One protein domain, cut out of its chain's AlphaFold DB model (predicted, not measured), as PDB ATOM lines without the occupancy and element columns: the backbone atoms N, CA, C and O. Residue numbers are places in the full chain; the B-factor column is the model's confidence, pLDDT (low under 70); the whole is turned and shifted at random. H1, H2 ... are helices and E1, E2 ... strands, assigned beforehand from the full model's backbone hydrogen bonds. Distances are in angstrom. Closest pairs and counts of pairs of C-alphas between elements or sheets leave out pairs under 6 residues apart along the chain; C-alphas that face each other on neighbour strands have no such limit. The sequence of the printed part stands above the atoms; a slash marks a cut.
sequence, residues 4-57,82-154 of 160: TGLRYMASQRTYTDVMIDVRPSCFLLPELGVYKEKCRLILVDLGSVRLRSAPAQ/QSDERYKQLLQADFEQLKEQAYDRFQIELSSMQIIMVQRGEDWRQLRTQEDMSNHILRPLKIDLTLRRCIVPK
ATOM      1  N   THR A   4      66.761 -35.380  10.727       80.19
ATOM      2  CA  THR A   4      67.217 -34.076  11.226       80.19
ATOM      3  C   THR A   4      66.062 -33.223  11.753       80.19
ATOM      4  O   THR A   4      66.197 -32.612  12.810       80.19
ATOM      5  N   GLY A   5      64.913 -33.228  11.065       80.81
ATOM      6  CA  GLY A   5      63.712 -32.517  11.505       80.81
ATOM      7  C   GLY A   5      63.165 -33.067  12.823       80.81
ATOM      8  O   GLY A   5      62.979 -32.310  13.774       80.81
ATOM      9  N   LEU A   6      63.008 -34.392  12.933       79.50
ATOM     10  CA  LEU A   6      62.566 -35.037  14.179       79.50
ATOM     11  C   LEU A   6      63.520 -34.764  15.344       79.50
ATOM     12  O   LEU A   6      63.076 -34.479  16.453       79.50
ATOM     13  N   ARG A   7      64.830 -34.805  15.091       80.62
ATOM     14  CA  ARG A   7      65.868 -34.511  16.085       80.62
ATOM     15  C   ARG A   7      65.783 -33.076  16.597       80.62
ATOM     16  O   ARG A   7      65.827 -32.859  17.807       80.62
ATOM     17  N   TYR A   8      65.625 -32.113  15.692       80.00
ATOM     18  CA  TYR A   8      65.446 -30.708  16.052       80.00
ATOM     19  C   TYR A   8      64.198 -30.520  16.922       80.00
ATOM     20  O   TYR A   8      64.284 -29.973  18.023       80.00
ATOM     21  N   MET A   9      63.064 -31.073  16.495       77.12
ATOM     22  CA  MET A   9      61.797 -30.969  17.222       77.12
ATOM     23  C   MET A   9      61.847 -31.654  18.589       77.12
ATOM     24  O   MET A   9      61.401 -31.084  19.581       77.12
ATOM     25  N   ALA A  10      62.451 -32.840  18.680       77.62
ATOM     26  CA  ALA A  10      62.651 -33.527  19.950       77.62
ATOM     27  C   ALA A  10      63.556 -32.725  20.900       77.62
ATOM     28  O   ALA A  10      63.314 -32.728  22.110       77.62
ATOM     29  N   SER A  11      64.568 -32.022  20.377       75.06
ATOM     30  CA  SER A  11      65.486 -31.213  21.185       75.06
ATOM     31  C   SER A  11      64.820 -29.966  21.772       75.06
ATOM     32  O   SER A  11      64.973 -29.714  22.964       75.06
ATOM     33  N   GLN A  12      64.024 -29.249  20.974       74.50
ATOM     34  CA  GLN A  12      63.401 -27.980  21.366       74.50
ATOM     35  C   GLN A  12      62.022 -28.127  22.019       74.50
ATOM     36  O   GLN A  12      61.421 -27.128  22.409       74.50
ATOM     37  N   ARG A  13      61.497 -29.352  22.137       71.62
ATOM     38  CA  ARG A  13      60.157 -29.567  22.692       71.62
ATOM     39  C   ARG A  13      60.039 -29.058  24.130       71.62
ATOM     40  O   ARG A  13      60.885 -29.340  24.979       71.62
ATOM     41  N   THR A  14      58.912 -28.422  24.415       69.81
ATOM     42  CA  THR A  14      58.423 -28.175  25.773       69.81
ATOM     43  C   THR A  14      57.585 -29.367  26.217       69.81
ATOM     44  O   THR A  14      56.636 -29.742  25.527       69.81
ATOM     45  N   TYR A  15      57.928 -29.974  27.349       69.69
ATOM     46  CA  TYR A  15      57.167 -31.085  27.913       69.69
ATOM     47  C   TYR A  15      56.095 -30.568  28.876       69.69
ATOM     48  O   TYR A  15      56.372 -29.684  29.686       69.69
ATOM     49  N   THR A  16      54.884 -31.118  28.794       72.94
ATOM     50  CA  THR A  16      53.820 -30.830  29.762       72.94
ATOM     51  C   THR A  16      53.834 -31.905  30.839       72.94
ATOM     52  O   THR A  16      53.433 -33.037  30.577       72.94
ATOM     53  N   ASP A  17      54.293 -31.535  32.033       81.25
ATOM     54  CA  ASP A  17      54.208 -32.395  33.209       81.25
ATOM     55  C   ASP A  17      52.803 -32.292  33.817       81.25
ATOM     56  O   ASP A  17      52.373 -31.225  34.259       81.25
ATOM     57  N   VAL A  18      52.052 -33.387  33.751       85.88
ATOM     58  CA  VAL A  18      50.669 -33.507  34.207       85.88
ATOM     59  C   VAL A  18      50.594 -34.628  35.231       85.88
ATOM     60  O   VAL A  18      50.726 -35.809  34.904       85.88
ATOM     61  N   MET A  19      50.301 -34.245  36.468       89.25
ATOM     62  CA  MET A  19      49.974 -35.161  37.549       89.25
ATOM     63  C   MET A  19      48.592 -34.799  38.084       89.25
ATOM     64  O   MET A  19      48.414 -33.749  38.697       89.25
ATOM     65  N   ILE A  20      47.608 -35.660  37.838       89.88
ATOM     66  CA  ILE A  20      46.259 -35.513  38.392       89.88
ATOM     67  C   ILE A  20      45.982 -36.750  39.236       89.88
ATOM     68  O   ILE A  20      46.092 -37.869  38.744       89.88
ATOM     69  N   ASP A  21      45.634 -36.549  40.502       91.00
ATOM     70  CA  ASP A  21      45.167 -37.611  41.392       91.00
ATOM     71  C   ASP A  21      43.786 -37.210  41.918       91.00
ATOM     72  O   ASP A  21      43.639 -36.291  42.729       91.00
ATOM     73  N   VAL A  22      42.756 -37.856  41.378       89.62
ATOM     74  CA  VAL A  22      41.375 -37.699  41.816       89.62
ATOM     75  C   VAL A  22      41.102 -38.785  42.843       89.62
ATOM     76  O   VAL A  22      41.038 -39.974  42.525       89.62
ATOM     77  N   ARG A  23      40.928 -38.351  44.092       88.50
ATOM     78  CA  ARG A  23      40.548 -39.236  45.196       88.50
ATOM     79  C   ARG A  23      39.155 -39.840  44.963       88.50
ATOM     80  O   ARG A  23      38.334 -39.198  44.309       88.50
ATOM     81  N   PRO A  24      38.857 -41.008  45.564       85.31
ATOM     82  CA  PRO A  24      37.559 -41.661  45.442       85.31
ATOM     83  C   PRO A  24      36.375 -40.737  45.707       85.31
ATOM     84  O   PRO A  24      36.180 -40.266  46.827       85.31
ATOM     85  N   SER A  25      35.573 -40.513  44.668       85.31
ATOM     86  CA  SER A  25      34.335 -39.741  44.734       85.31
ATOM     87  C   SER A  25      33.136 -40.656  44.527       85.31
ATOM     88  O   SER A  25      33.082 -41.391  43.539       85.31
ATOM     89  N   CYS A  26      32.166 -40.581  45.435       88.38
ATOM     90  CA  CYS A  26      30.899 -41.284  45.306       88.38
ATOM     91  C   CYS A  26      29.760 -40.312  44.985       88.38
ATOM     92  O   CYS A  26      29.665 -39.225  45.553       88.38
ATOM     93  N   PHE A  27      28.876 -40.740  44.091       88.81
ATOM     94  CA  PHE A  27      27.647 -40.055  43.731       88.81
ATOM     95  C   PHE A  27      26.460 -40.940  44.098       88.81
ATOM     96  O   PHE A  27      26.434 -42.130  43.785       88.81
ATOM     97  N   LEU A  28      25.474 -40.348  44.765       89.88
ATOM     98  CA  LEU A  28      24.203 -40.990  45.082       89.88
ATOM     99  C   LEU A  28      23.135 -40.394  44.170       89.88
ATOM    100  O   LEU A  28      22.926 -39.182  44.180       89.88
ATOM    101  N   LEU A  29      22.448 -41.243  43.411       91.44
ATOM    102  CA  LEU A  29      21.370 -40.842  42.514       91.44
ATOM    103  C   LEU A  29      20.051 -41.489  42.969       91.44
ATOM    104  O   LEU A  29      19.805 -42.658  42.665       91.44
ATOM    105  N   PRO A  30      19.200 -40.768  43.722       90.81
ATOM    106  CA  PRO A  30      17.880 -41.256  44.114       90.81
ATOM    107  C   PRO A  30      16.949 -41.390  42.905       90.81
ATOM    108  O   PRO A  30      16.946 -40.526  42.031       90.81
ATOM    109  N   GLU A  31      16.087 -42.409  42.902       85.12
ATOM    110  CA  GLU A  31      15.122 -42.686  41.819       85.12
ATOM    111  C   GLU A  31      14.225 -41.483  41.455       85.12
ATOM    112  O   GLU A  31      13.880 -41.295  40.293       85.12
ATOM    113  N   LEU A  32      13.875 -40.645  42.437       83.31
ATOM    114  CA  LEU A  32      12.988 -39.482  42.273       83.31
ATOM    115  C   LEU A  32      13.716 -38.134  42.438       83.31
ATOM    116  O   LEU A  32      13.077 -37.115  42.688       83.31
ATOM    117  N   GLY A  33      15.052 -38.122  42.392       81.94
ATOM    118  CA  GLY A  33      15.869 -36.905  42.526       81.94
ATOM    119  C   GLY A  33      15.948 -36.297  43.935       81.94
ATOM    120  O   GLY A  33      16.772 -35.420  44.171       81.94
ATOM    121  N   VAL A  34      15.152 -36.779  44.897       82.50
ATOM    122  CA  VAL A  34      15.198 -36.361  46.309       82.50
ATOM    123  C   VAL A  34      15.574 -37.551  47.187       82.50
ATOM    124  O   VAL A  34      14.935 -38.602  47.118       82.50
ATOM    125  N   TYR A  35      16.596 -37.385  48.030       81.69
ATOM    126  CA  TYR A  35      17.022 -38.413  48.982       81.69
ATOM    127  C   TYR A  35      15.996 -38.555  50.117       81.69
ATOM    128  O   TYR A  35      15.667 -37.582  50.794       81.69
ATOM    129  N   LYS A  36      15.481 -39.773  50.317       82.50
ATOM    130  CA  LYS A  36      14.563 -40.142  51.407       82.50
ATOM    131  C   LYS A  36      15.082 -41.410  52.086       82.50
ATOM    132  O   LYS A  36      15.671 -42.255  51.423       82.50
ATOM    133  N   GLU A  37      14.793 -41.598  53.371       75.00
ATOM    134  CA  GLU A  37      15.367 -42.680  54.201       75.00
ATOM    135  C   GLU A  37      15.113 -44.118  53.697       75.00
ATOM    136  O   GLU A  37      15.774 -45.052  54.139       75.00
ATOM    137  N   LYS A  38      14.174 -44.331  52.764       80.38
ATOM    138  CA  LYS A  38      13.849 -45.652  52.189       80.38
ATOM    139  C   LYS A  38      13.617 -45.607  50.678       80.38
ATOM    140  O   LYS A  38      12.743 -46.304  50.162       80.38
ATOM    141  N   CYS A  39      14.342 -44.756  49.956       82.06
ATOM    142  CA  CYS A  39      14.278 -44.733  48.495       82.06
ATOM    143  C   CYS A  39      15.290 -45.693  47.864       82.06
ATOM    144  O   CYS A  39      16.361 -45.939  48.412       82.06
ATOM    145  N   ARG A  40      14.945 -46.197  46.679       88.19
ATOM    146  CA  ARG A  40      15.887 -46.885  45.803       88.19
ATOM    147  C   ARG A  40      16.831 -45.839  45.202       88.19
ATOM    148  O   ARG A  40      16.389 -44.742  44.850       88.19
ATOM    149  N   LEU A  41      18.118 -46.150  45.114       91.50
ATOM    150  CA  LEU A  41      19.121 -45.230  44.576       91.50
ATOM    151  C   LEU A  41      20.217 -45.977  43.819       91.50
ATOM    152  O   LEU A  41      20.440 -47.164  44.039       91.50
ATOM    153  N   ILE A  42      20.894 -45.275  42.918       91.81
ATOM    154  CA  ILE A  42      22.106 -45.762  42.261       91.81
ATOM    155  C   ILE A  42      23.291 -45.116  42.969       91.81
ATOM    156  O   ILE A  42      23.379 -43.891  43.058       91.81
ATOM    157  N   LEU A  43      24.191 -45.943  43.484       91.38
ATOM    158  CA  LEU A  43      25.486 -45.515  43.986       91.38
ATOM    159  C   LEU A  43      26.503 -45.675  42.855       91.38
ATOM    160  O   LEU A  43      26.735 -46.784  42.378       91.38
ATOM    161  N   VAL A  44      27.116 -44.570  42.444       91.62
ATOM    162  CA  VAL A  44      28.231 -44.554  41.494       91.62
ATOM    163  C   VAL A  44      29.482 -44.179  42.267       91.62
ATOM    164  O   VAL A  44      29.623 -43.047  42.724       91.62
ATOM    165  N   ASP A  45      30.387 -45.126  42.432       90.69
ATOM    166  CA  ASP A  45      31.701 -44.887  43.011       90.69
ATOM    167  C   ASP A  45      32.710 -44.855  41.872       90.69
ATOM    168  O   ASP A  45      32.926 -45.851  41.184       90.69
ATOM    169  N   LEU A  46      33.301 -43.686  41.639       87.31
ATOM    170  CA  LEU A  46      34.271 -43.520  40.560       87.31
ATOM    171  C   LEU A  46      35.636 -44.111  40.912       87.31
ATOM    172  O   LEU A  46      36.494 -44.197  40.038       87.31
ATOM    173  N   GLY A  47      35.843 -44.519  42.169       89.00
ATOM    174  CA  GLY A  47      37.145 -44.969  42.625       89.00
ATOM    175  C   GLY A  47      38.214 -43.886  42.448       89.00
ATOM    176  O   GLY A  47      37.908 -42.694  42.383       89.00
ATOM    177  N   SER A  48      39.484 -44.277  42.402       90.75
ATOM    178  CA  SER A  48      40.588 -43.327  42.218       90.75
ATOM    179  C   SER A  48      41.010 -43.243  40.757       90.75
ATOM    180  O   SER A  48      41.264 -44.277  40.135       90.75
ATOM    181  N   VAL A  49      41.164 -42.019  40.248       91.31
ATOM    182  CA  VAL A  49      41.733 -41.763  38.917       91.31
ATOM    183  C   VAL A  49      43.088 -41.110  39.080       91.31
ATOM    184  O   VAL A  49      43.198 -40.031  39.659       91.31
ATOM    185  N   ARG A  50      44.118 -41.726  38.516       92.12
ATOM    186  CA  ARG A  50      45.463 -41.172  38.474       92.12
ATOM    187  C   ARG A  50      45.902 -40.993  37.033       92.12
ATOM    188  O   ARG A  50      45.923 -41.939  36.258       92.12
ATOM    189  N   LEU A  51      46.289 -39.774  36.693       92.12
ATOM    190  CA  LEU A  51      46.925 -39.426  35.433       92.12
ATOM    191  C   LEU A  51      48.356 -38.991  35.723       92.12
ATOM    192  O   LEU A  51      48.584 -38.084  36.526       92.12
ATOM    193  N   ARG A  52      49.314 -39.624  35.052       92.00
ATOM    194  CA  ARG A  52      50.723 -39.242  35.085       92.00
ATOM    195  C   ARG A  52      51.247 -39.106  33.673       92.00
ATOM    196  O   ARG A  52      51.145 -40.028  32.868       92.00
ATOM    197  N   SER A  53      51.849 -37.970  33.375       89.06
ATOM    198  CA  SER A  53      52.662 -37.833  32.182       89.06
ATOM    199  C   SER A  53      54.024 -38.484  32.435       89.06
ATOM    200  O   SER A  53      54.673 -38.218  33.447       89.06
ATOM    201  N   ALA A  54      54.467 -39.345  31.521       79.81
ATOM    202  CA  ALA A  54      55.814 -39.901  31.539       79.81
ATOM    203  C   ALA A  54      56.654 -39.233  30.441       79.81
ATOM    204  O   ALA A  54      56.213 -39.183  29.283       79.81
ATOM    205  N   PRO A  55      57.845 -38.696  30.758       66.56
ATOM    206  CA  PRO A  55      58.715 -38.172  29.726       66.56
ATOM    207  C   PRO A  55      59.156 -39.335  28.843       66.56
ATOM    208  O   PRO A  55      59.514 -40.409  29.332       66.56
ATOM    209  N   ALA A  56      59.166 -39.126  27.528       60.59
ATOM    210  CA  ALA A  56      59.889 -40.021  26.644       60.59
ATOM    211  C   ALA A  56      61.378 -39.877  27.000       60.59
ATOM    212  O   ALA A  56      62.044 -38.918  26.611       60.59
ATOM    213  N   GLN A  57      61.864 -40.766  27.862       56.78
ATOM    214  CA  GLN A  57      63.275 -40.936  28.159       56.78
ATOM    215  C   GLN A  57      63.797 -41.981  27.184       56.78
ATOM    216  O   GLN A  57      63.204 -43.046  27.000       56.78
ATOM    217  N   GLN A  82      72.507 -30.003  30.805       55.38
ATOM    218  CA  GLN A  82      71.483 -31.003  30.491       55.38
ATOM    219  C   GLN A  82      70.955 -30.892  29.052       55.38
ATOM    220  O   GLN A  82      70.660 -31.910  28.422       55.38
ATOM    221  N   SER A  83      70.856 -29.676  28.499       60.22
ATOM    222  CA  SER A  83      70.450 -29.470  27.101       60.22
ATOM    223  C   SER A  83      71.484 -30.016  26.114       60.22
ATOM    224  O   SER A  83      71.112 -30.638  25.115       60.22
ATOM    225  N   ASP A  84      72.770 -29.847  26.426       66.56
ATOM    226  CA  ASP A  84      73.874 -30.260  25.560       66.56
ATOM    227  C   ASP A  84      74.051 -31.785  25.555       66.56
ATOM    228  O   ASP A  84      74.274 -32.385  24.501       66.56
ATOM    229  N   GLU A  85      73.885 -32.445  26.704       71.19
ATOM    230  CA  GLU A  85      73.884 -33.912  26.794       71.19
ATOM    231  C   GLU A  85      72.696 -34.538  26.060       71.19
ATOM    232  O   GLU A  85      72.864 -35.494  25.301       71.19
ATOM    233  N   ARG A  86      71.495 -33.973  26.215       69.25
ATOM    234  CA  ARG A  86      70.286 -34.468  25.546       69.25
ATOM    235  C   ARG A  86      70.374 -34.339  24.025       69.25
ATOM    236  O   ARG A  86      69.942 -35.238  23.304       69.25
ATOM    237  N   TYR A  87      70.954 -33.251  23.521       72.56
ATOM    238  CA  TYR A  87      71.179 -33.080  22.085       72.56
ATOM    239  C   TYR A  87      72.179 -34.114  21.543       72.56
ATOM    240  O   TYR A  87      71.898 -34.764  20.536       72.56
ATOM    241  N   LYS A  88      73.293 -34.348  22.259       76.12
ATOM    242  CA  LYS A  88      74.274 -35.406  21.938       76.12
ATOM    243  C   LYS A  88      73.649 -36.806  21.923       76.12
ATOM    244  O   LYS A  88      74.001 -37.616  21.072       76.12
ATOM    245  N   GLN A  89      72.691 -37.078  22.806       74.56
ATOM    246  CA  GLN A  89      71.959 -38.351  22.831       74.56
ATOM    247  C   GLN A  89      71.017 -38.498  21.628       74.56
ATOM    248  O   GLN A  89      70.977 -39.550  20.997       74.56
ATOM    249  N   LEU A  90      70.296 -37.437  21.248       75.00
ATOM    250  CA  LEU A  90      69.422 -37.458  20.071       75.00
ATOM    251  C   LEU A  90      70.206 -37.592  18.752       75.00
ATOM    252  O   LEU A  90      69.668 -38.106  17.771       75.00
ATOM    253  N   LEU A  91      71.464 -37.141  18.714       77.75
ATOM    254  CA  LEU A  91      72.392 -37.338  17.591       77.75
ATOM    255  C   LEU A  91      72.715 -38.818  17.340       77.75
ATOM    256  O   LEU A  91      72.859 -39.200  16.182       77.75
ATOM    257  N   GLN A  92      72.774 -39.629  18.398       80.12
ATOM    258  CA  GLN A  92      73.048 -41.070  18.333       80.12
ATOM    259  C   GLN A  92      71.786 -41.917  18.104       80.12
ATOM    260  O   GLN A  92      71.896 -43.120  17.900       80.12
ATOM    261  N   ALA A  93      70.598 -41.308  18.155       78.62
ATOM    262  CA  ALA A  93      69.331 -42.015  18.027       78.62
ATOM    263  C   ALA A  93      68.945 -42.270  16.561       78.62
ATOM    264  O   ALA A  93      69.011 -41.362  15.719       78.62
ATOM    265  N   ASP A  94      68.463 -43.484  16.300       83.12
ATOM    266  CA  ASP A  94      67.932 -43.902  15.001       83.12
ATOM    267  C   ASP A  94      66.531 -43.334  14.740       83.12
ATOM    268  O   ASP A  94      65.841 -42.857  15.643       83.12
ATOM    269  N   PHE A  95      66.072 -43.409  13.487       81.94
ATOM    270  CA  PHE A  95      64.775 -42.859  13.078       81.94
ATOM    271  C   PHE A  95      63.599 -43.405  13.905       81.94
ATOM    272  O   PHE A  95      62.753 -42.629  14.341       81.94
ATOM    273  N   GLU A  96      63.562 -44.712  14.181       82.00
ATOM    274  CA  GLU A  96      62.505 -45.333  14.994       82.00
ATOM    275  C   GLU A  96      62.530 -44.855  16.449       82.00
ATOM    276  O   GLU A  96      61.484 -44.585  17.039       82.00
ATOM    277  N   GLN A  97      63.723 -44.661  17.013       81.75
ATOM    278  CA  GLN A  97      63.873 -44.111  18.358       81.75
ATOM    279  C   GLN A  97      63.420 -42.651  18.395       81.75
ATOM    280  O   GLN A  97      62.678 -42.262  19.290       81.75
ATOM    281  N   LEU A  98      63.796 -41.847  17.398       80.38
ATOM    282  CA  LEU A  98      63.339 -40.464  17.258       80.38
ATOM    283  C   LEU A  98      61.822 -40.374  17.051       80.38
ATOM    284  O   LEU A  98      61.188 -39.471  17.595       80.38
ATOM    285  N   LYS A  99      61.230 -41.323  16.320       80.69
ATOM    286  CA  LYS A  99      59.779 -41.444  16.147       80.69
ATOM    287  C   LYS A  99      59.090 -41.771  17.467       80.69
ATOM    288  O   LYS A  99      58.125 -41.110  17.817       80.69
ATOM    289  N   GLU A 100      59.598 -42.725  18.239       80.44
ATOM    290  CA  GLU A 100      59.043 -43.054  19.557       80.44
ATOM    291  C   GLU A 100      59.148 -41.865  20.526       80.44
ATOM    292  O   GLU A 100      58.222 -41.576  21.282       80.44
ATOM    293  N   GLN A 101      60.248 -41.114  20.441       78.88
ATOM    294  CA  GLN A 101      60.431 -39.861  21.166       78.88
ATOM    295  C   GLN A 101      59.491 -38.752  20.688       78.88
ATOM    296  O   GLN A 101      59.279 -37.798  21.426       78.88
ATOM    297  N   ALA A 102      58.893 -38.847  19.505       79.50
ATOM    298  CA  ALA A 102      57.937 -37.856  19.031       79.50
ATOM    299  C   ALA A 102      56.574 -37.942  19.742       79.50
ATOM    300  O   ALA A 102      55.714 -37.121  19.435       79.50
ATOM    301  N   TYR A 103      56.361 -38.881  20.675       83.25
ATOM    302  CA  TYR A 103      55.116 -39.002  21.440       83.25
ATOM    303  C   TYR A 103      55.321 -38.696  22.925       83.25
ATOM    304  O   TYR A 103      56.159 -39.304  23.592       83.25
ATOM    305  N   ASP A 104      54.480 -37.817  23.460       83.38
ATOM    306  CA  ASP A 104      54.255 -37.696  24.898       83.38
ATOM    307  C   ASP A 104      53.401 -38.879  25.366       83.38
ATOM    308  O   ASP A 104      52.420 -39.232  24.706       83.38
ATOM    309  N   ARG A 105      53.751 -39.490  26.503       87.12
ATOM    310  CA  ARG A 105      52.985 -40.600  27.082       87.12
ATOM    311  C   ARG A 105      52.239 -40.140  28.324       87.12
ATOM    312  O   ARG A 105      52.816 -39.493  29.195       87.12
ATOM    313  N   PHE A 106      50.981 -40.537  28.420       90.12
ATOM    314  CA  PHE A 106      50.096 -40.252  29.538       90.12
ATOM    315  C   PHE A 106      49.526 -41.569  30.049       90.12
ATOM    316  O   PHE A 106      48.766 -42.234  29.350       90.12
ATOM    317  N   GLN A 107      49.925 -41.957  31.251       92.25
ATOM    318  CA  GLN A 107      49.419 -43.137  31.936       92.25
ATOM    319  C   GLN A 107      48.185 -42.743  32.732       92.25
ATOM    320  O   GLN A 107      48.244 -41.828  33.554       92.25
ATOM    321  N   ILE A 108      47.078 -43.420  32.459       93.06
ATOM    322  CA  ILE A 108      45.806 -43.252  33.148       93.06
ATOM    323  C   ILE A 108      45.512 -44.562  33.863       93.06
ATOM    324  O   ILE A 108      45.389 -45.606  33.227       93.06
ATOM    325  N   GLU A 109      45.380 -44.484  35.176       93.69
ATOM    326  CA  GLU A 109      44.992 -45.587  36.042       93.69
ATOM    327  C   GLU A 109      43.648 -45.228  36.674       93.69
ATOM    328  O   GLU A 109      43.529 -44.245  37.407       93.69
ATOM    329  N   LEU A 110      42.627 -46.023  36.387       92.19
ATOM    330  CA  LEU A 110      41.343 -46.000  37.070       92.19
ATOM    331  C   LEU A 110      41.281 -47.239  37.955       92.19
ATOM    332  O   LEU A 110      41.440 -48.356  37.467       92.19
ATOM    333  N   SER A 111      41.041 -47.056  39.248       91.25
ATOM    334  CA  SER A 111      40.966 -48.166  40.198       91.25
ATOM    335  C   SER A 111      39.648 -48.163  40.949       91.25
ATOM    336  O   SER A 111      39.246 -47.128  41.478       91.25
ATOM    337  N   SER A 112      39.033 -49.342  41.051       88.81
ATOM    338  CA  SER A 112      37.862 -49.613  41.894       88.81
ATOM    339  C   SER A 112      36.616 -48.793  41.538       88.81
ATOM    340  O   SER A 112      35.844 -48.430  42.422       88.81
ATOM    341  N   MET A 113      36.396 -48.516  40.248       91.00
ATOM    342  CA  MET A 113      35.139 -47.915  39.796       91.00
ATOM    343  C   MET A 113      34.013 -48.948  39.885       91.00
ATOM    344  O   MET A 113      34.132 -50.028  39.319       91.00
ATOM    345  N   GLN A 114      32.909 -48.628  40.547       91.38
ATOM    346  CA  GLN A 114      31.782 -49.545  40.723       91.38
ATOM    347  C   GLN A 114      30.444 -48.808  40.652       91.38
ATOM    348  O   GLN A 114      30.328 -47.632  41.001       91.38
ATOM    349  N   ILE A 115      29.417 -49.518  40.190       92.38
ATOM    350  CA  ILE A 115      28.048 -49.011  40.099       92.38
ATOM    351  C   ILE A 115      27.131 -50.025  40.765       92.38
ATOM    352  O   ILE A 115      27.024 -51.170  40.321       92.38
ATOM    353  N   ILE A 116      26.447 -49.585  41.814       92.06
ATOM    354  CA  ILE A 116      25.623 -50.434  42.668       92.06
ATOM    355  C   ILE A 116      24.190 -49.911  42.661       92.06
ATOM    356  O   ILE A 116      23.934 -48.723  42.867       92.06
ATOM    357  N   MET A 117      23.241 -50.817  42.453       91.06
ATOM    358  CA  MET A 117      21.821 -50.568  42.644       91.06
ATOM    359  C   MET A 117      21.460 -50.826  44.107       91.06
ATOM    360  O   MET A 117      21.474 -51.966  44.555       91.06
ATOM    361  N   VAL A 118      21.097 -49.785  44.845       90.06
ATOM    362  CA  VAL A 118      20.714 -49.886  46.258       90.06
ATOM    363  C   VAL A 118      19.193 -49.945  46.361       90.06
ATOM    364  O   VAL A 118      18.495 -49.042  45.883       90.06
ATOM    365  N   GLN A 119      18.670 -51.010  46.963       89.19
ATOM    366  CA  GLN A 119      17.241 -51.190  47.201       89.19
ATOM    367  C   GLN A 119      16.773 -50.429  48.446       89.19
ATOM    368  O   GLN A 119      17.548 -49.898  49.242       89.19
ATOM    369  N   ARG A 120      15.449 -50.339  48.607       88.38
ATOM    370  CA  ARG A 120      14.830 -49.595  49.709       88.38
ATOM    371  C   ARG A 120      15.202 -50.220  51.055       88.38
ATOM    372  O   ARG A 120      14.847 -51.362  51.317       88.38
ATOM    373  N   GLY A 121      15.829 -49.429  51.926       83.75
ATOM    374  CA  GLY A 121      16.198 -49.852  53.280       83.75
ATOM    375  C   GLY A 121      17.551 -50.561  53.388       83.75
ATOM    376  O   GLY A 121      17.912 -50.964  54.488       83.75
ATOM    377  N   GLU A 122      18.303 -50.690  52.292       86.19
ATOM    378  CA  GLU A 122      19.687 -51.169  52.329       86.19
ATOM    379  C   GLU A 122      20.662 -50.026  52.658       86.19
ATOM    380  O   GLU A 122      20.475 -48.882  52.232       86.19
ATOM    381  N   ASP A 123      21.734 -50.333  53.392       86.25
ATOM    382  CA  ASP A 123      22.798 -49.368  53.678       86.25
ATOM    383  C   ASP A 123      23.847 -49.369  52.558       86.25
ATOM    384  O   ASP A 123      24.692 -50.262  52.450       86.25
ATOM    385  N   TRP A 124      23.828 -48.318  51.740       84.94
ATOM    386  CA  TRP A 124      24.756 -48.125  50.625       84.94
ATOM    387  C   TRP A 124      26.237 -48.152  51.038       84.94
ATOM    388  O   TRP A 124      27.087 -48.504  50.220       84.94
ATOM    389  N   ARG A 125      26.573 -47.810  52.292       86.12
ATOM    390  CA  ARG A 125      27.962 -47.837  52.785       86.12
ATOM    391  C   ARG A 125      28.480 -49.262  52.925       86.12
ATOM    392  O   ARG A 125      29.636 -49.531  52.602       86.12
ATOM    393  N   GLN A 126      27.618 -50.165  53.384       86.44
ATOM    394  CA  GLN A 126      27.946 -51.579  53.526       86.44
ATOM    395  C   GLN A 126      28.056 -52.241  52.154       86.44
ATOM    396  O   GLN A 126      29.046 -52.922  51.886       86.44
ATOM    397  N   LEU A 127      27.108 -51.951  51.253       84.94
ATOM    398  CA  LEU A 127      27.115 -52.490  49.889       84.94
ATOM    399  C   LEU A 127      28.392 -52.107  49.119       84.94
ATOM    400  O   LEU A 127      28.921 -52.928  48.380       84.94
ATOM    401  N   ARG A 128      28.930 -50.895  49.337       83.75
ATOM    402  CA  ARG A 128      30.176 -50.414  48.705       83.75
ATOM    403  C   ARG A 128      31.411 -51.259  49.042       83.75
ATOM    404  O   ARG A 128      32.365 -51.276  48.271       83.75
ATOM    405  N   THR A 129      31.420 -51.894  50.212       84.19
ATOM    406  CA  THR A 129      32.585 -52.644  50.718       84.19
ATOM    407  C   THR A 129      32.560 -54.102  50.257       84.19
ATOM    408  O   THR A 129      33.568 -54.796  50.324       84.19
ATOM    409  N   GLN A 130      31.408 -54.583  49.791       80.81
ATOM    410  CA  GLN A 130      31.231 -55.962  49.364       80.81
ATOM    411  C   GLN A 130      31.407 -56.076  47.849       80.81
ATOM    412  O   GLN A 130      30.626 -55.520  47.080       80.81
ATOM    413  N   GLU A 131      32.433 -56.812  47.422       66.44
ATOM    414  CA  GLU A 131      32.845 -56.900  46.012       66.44
ATOM    415  C   GLU A 131      31.933 -57.782  45.145       66.44
ATOM    416  O   GLU A 131      31.933 -57.646  43.922       66.44
ATOM    417  N   ASP A 132      31.138 -58.665  45.760       65.00
ATOM    418  CA  ASP A 132      30.346 -59.664  45.040       65.00
ATOM    419  C   ASP A 132      28.929 -59.765  45.621       65.00
ATOM    420  O   ASP A 132      28.641 -60.511  46.556       65.00
ATOM    421  N   MET A 133      28.024 -58.957  45.069       71.25
ATOM    422  CA  MET A 133      26.586 -59.021  45.337       71.25
ATOM    423  C   MET A 133      25.793 -58.824  44.047       71.25
ATOM    424  O   MET A 133      26.209 -58.094  43.150       71.25
ATOM    425  N   SER A 134      24.598 -59.414  43.974       77.06
ATOM    426  CA  SER A 134      23.677 -59.276  42.830       77.06
ATOM    427  C   SER A 134      23.252 -57.833  42.537       77.06
ATOM    428  O   SER A 134      22.700 -57.552  41.477       77.06
ATOM    429  N   ASN A 135      23.493 -56.922  43.479       82.31
ATOM    430  CA  ASN A 135      23.151 -55.506  43.386       82.31
ATOM    431  C   ASN A 135      24.160 -54.706  42.542       82.31
ATOM    432  O   ASN A 135      23.917 -53.539  42.233       82.31
ATOM    433  N   HIS A 136      25.287 -55.309  42.151       85.25
ATOM    434  CA  HIS A 136      26.282 -54.673  41.291       85.25
ATOM    435  C   HIS A 136      25.814 -54.645  39.835       85.25
ATOM    436  O   HIS A 136      25.678 -55.680  39.188       85.25
ATOM    437  N   ILE A 137      25.624 -53.436  39.303       89.69
ATOM    438  CA  ILE A 137      25.494 -53.205  37.858       89.69
ATOM    439  C   ILE A 137      26.886 -53.270  37.222       89.69
ATOM    440  O   ILE A 137      27.065 -53.855  36.157       89.69
ATOM    441  N   LEU A 138      27.878 -52.690  37.903       88.56
ATOM    442  CA  LEU A 138      29.287 -52.752  37.540       88.56
ATOM    443  C   LEU A 138      30.094 -53.093  38.793       88.56
ATOM    444  O   LEU A 138      30.132 -52.301  39.734       88.56
ATOM    445  N   ARG A 139      30.740 -54.260  38.781       89.06
ATOM    446  CA  ARG A 139      31.697 -54.665  39.821       89.06
ATOM    447  C   ARG A 139      32.929 -53.750  39.802       89.06
ATOM    448  O   ARG A 139      33.172 -53.144  38.758       89.06
ATOM    449  N   PRO A 140      33.728 -53.694  40.886       90.25
ATOM    450  CA  PRO A 140      34.960 -52.910  40.929       90.25
ATOM    451  C   PRO A 140      35.842 -53.131  39.694       90.25
ATOM    452  O   PRO A 140      36.480 -54.167  39.519       90.25
ATOM    453  N   LEU A 141      35.850 -52.133  38.819       90.25
ATOM    454  CA  LEU A 141      36.559 -52.136  37.556       90.25
ATOM    455  C   LEU A 141      37.871 -51.380  37.727       90.25
ATOM    456  O   LEU A 141      37.903 -50.230  38.178       90.25
ATOM    457  N   LYS A 142      38.954 -52.042  37.327       92.00
ATOM    458  CA  LYS A 142      40.264 -51.429  37.155       92.00
ATOM    459  C   LYS A 142      40.543 -51.270  35.666       92.00
ATOM    460  O   LYS A 142      40.379 -52.226  34.909       92.00
ATOM    461  N   ILE A 143      40.960 -50.078  35.252       91.75
ATOM    462  CA  ILE A 143      41.345 -49.789  33.873       91.75
ATOM    463  C   ILE A 143      42.710 -49.110  33.881       91.75
ATOM    464  O   ILE A 143      42.864 -48.037  34.456       91.75
ATOM    465  N   ASP A 144      43.670 -49.711  33.184       93.38
ATOM    466  CA  ASP A 144      45.005 -49.151  32.989       93.38
ATOM    467  C   ASP A 144      45.186 -48.837  31.493       93.38
ATOM    468  O   ASP A 144      45.081 -49.720  30.640       93.38
ATOM    469  N   LEU A 145      45.414 -47.566  31.154       92.38
ATOM    470  CA  LEU A 145      45.486 -47.066  29.775       92.38
ATOM    471  C   LEU A 145      46.738 -46.209  29.604       92.38
ATOM    472  O   LEU A 145      47.117 -45.450  30.492       92.38
ATOM    473  N   THR A 146      47.357 -46.263  28.427       91.31
ATOM    474  CA  THR A 146      48.418 -45.320  28.051       91.31
ATOM    475  C   THR A 146      48.006 -44.570  26.795       91.31
ATOM    476  O   THR A 146      47.914 -45.156  25.719       91.31
ATOM    477  N   LEU A 147      47.782 -43.264  26.922       89.31
ATOM    478  CA  LEU A 147      47.574 -42.381  25.782       89.31
ATOM    479  C   LEU A 147      48.919 -41.865  25.280       89.31
ATOM    480  O   LEU A 147      49.812 -41.533  26.061       89.31
ATOM    481  N   ARG A 148      49.054 -41.773  23.959       87.12
ATOM    482  CA  ARG A 148      50.243 -41.248  23.292       87.12
ATOM    483  C   ARG A 148      49.845 -40.044  22.451       87.12
ATOM    484  O   ARG A 148      48.999 -40.166  21.572       87.12
ATOM    485  N   ARG A 149      50.442 -38.882  22.706       85.56
ATOM    486  CA  ARG A 149      50.202 -37.664  21.922       85.56
ATOM    487  C   ARG A 149      51.425 -37.350  21.081       85.56
ATOM    488  O   ARG A 149      52.485 -37.083  21.633       85.56
ATOM    489  N   CYS A 150      51.271 -37.327  19.762       81.75
ATOM    490  CA  CYS A 150      52.341 -36.889  18.875       81.75
ATOM    491  C   CYS A 150      52.621 -35.387  19.065       81.75
ATOM    492  O   CYS A 150      51.703 -34.568  19.076       81.75
ATOM    493  N   ILE A 151      53.894 -35.038  19.224       78.44
ATOM    494  CA  ILE A 151      54.414 -33.673  19.409       78.44
ATOM    495  C   ILE A 151      54.628 -32.995  18.052       78.44
ATOM    496  O   ILE A 151      54.697 -31.772  17.939       78.44
ATOM    497  N   VAL A 152      54.744 -33.799  17.001       77.25
ATOM    498  CA  VAL A 152      54.937 -33.323  15.642       77.25
ATOM    499  C   VAL A 152      53.600 -32.820  15.082       77.25
ATOM    500  O   VAL A 152      52.594 -33.524  15.209       77.25
ATOM    501  N   PRO A 153      53.556 -31.633  14.445       73.50
ATOM    502  CA  PRO A 153      52.356 -31.140  13.792       73.50
ATOM    503  C   PRO A 153      51.814 -32.142  12.773       73.50
ATOM    504  O   PRO A 153      52.563 -32.826  12.072       73.50
ATOM    505  N   LYS A 154      50.485 -32.215  12.678       70.38
ATOM    506  CA  LYS A 154      49.778 -33.211  11.857       70.38
ATOM    507  C   LYS A 154      50.178 -33.180  10.377       70.38
ATOM    508  O   LYS A 154      50.138 -34.214   9.720       70.38
TER     509      LYS A 154
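Overview. This is residues 4 to 57 and 82 to 154 of the 160 residues of the protein "VPS13_mid_rpt domain-containing protein" of Dibothriocephalus latus (UniProt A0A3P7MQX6). The model is a long, narrow, twisted sheet built on the two long strands E5 and E6, with a small cluster of three helices, H1, H2 and H3, at one end and the short helix H4 near the other. Along one side of E5 lie two shorter pairs one after the other, E4 with E1 beside it toward the helix cluster and E3 with E2 beside it toward the H4 end. The printed part has 127 residues with four named helices and six named strands: along the chain H1 comes first, then the strands E1 to E4, then H2 and H3, then E5, H4 and E6; the class is mixed, helices and strands, and in the branched sheet the neighbour pairs E1 and E4, E2 and E3, E3 and E5, E4 and E5, and E5 and E6 are each antiparallel. The whole is an extended rod with a radius of gyration of the C-alphas of 22.9 A and spans of 68 by 27 by 27 A.

Along the chain. H1, residues 4 to 12, begins at C-alpha 4 (67.217, -34.076, 11.226) and is 12.4 A long. E1 is residues 19 to 22, E2 residues 26 to 30, E3 residues 41 to 45, and E4 residues 48 to 54, 18.9 A. After the cut come H2, residues 82 to 91, 14.4 A, and H3, residues 95 to 101. E5, residues 103 to 118, is 43.8 A long and ends at C-alpha 118 (20.714, -49.886, 46.258). H4 is residues 124 to 127. E6, residues 136 to 150, 38.7 A, bends by 65 degrees at residue 140 and ends at C-alpha 150 (52.341, -36.889, 18.875).

Arrangement. E5 has E3 and E4 on one side and E6 on the other side. Its pairing is staggered: residues 105 to 111 pair with E4, with N 50 and O 109 at 2.8 A, and residues 114 to 118 with E3, with N 43 and O 116 at 2.9 A. E6 pairs with residues 103 to 116 of E5, with N 106 and O 147 at 2.8 A. E1 is the edge strand beside E4, with N 20 and O 51 at 2.9 A. E2 and E3 form a hairpin, with N 27 and O 44 at 2.8 A. E3 runs on into E4 across a break of 2 residues, at 28 degrees. H4 only grazes the sheet; its closest C-alpha to E5 is that of Trp 124, 6.2 A from that of Val 118. H1 touches H2 at a shallow tilt of 18 degrees, opposite ways, the closest C-alphas being those of Ser 11 and Tyr 87, 6.1 A apart. H1 touches H3 at a shallow tilt of 23 degrees, the same way, the closest C-alphas being those of Leu 6 and Leu 98, 6.3 A apart. In H1, H2 and H3 every O i to N i+4 pair is within hydrogen-bond range; H4 is too short for such a pair.

Size, cuts and confidence. The C-alphas farthest apart, those of Lys 38 and Leu 91, are 68.5 A apart. Residues 58 to 81 are not printed, and C-alphas 57 and 82 are 13.1 A apart across the cut. Of the links that are printed whole, none is long. Mean pLDDT of the printed part is 83.0; residues 14 to 15, 55 to 57, 82 to 84, 86 and 131 to 132 are under 70.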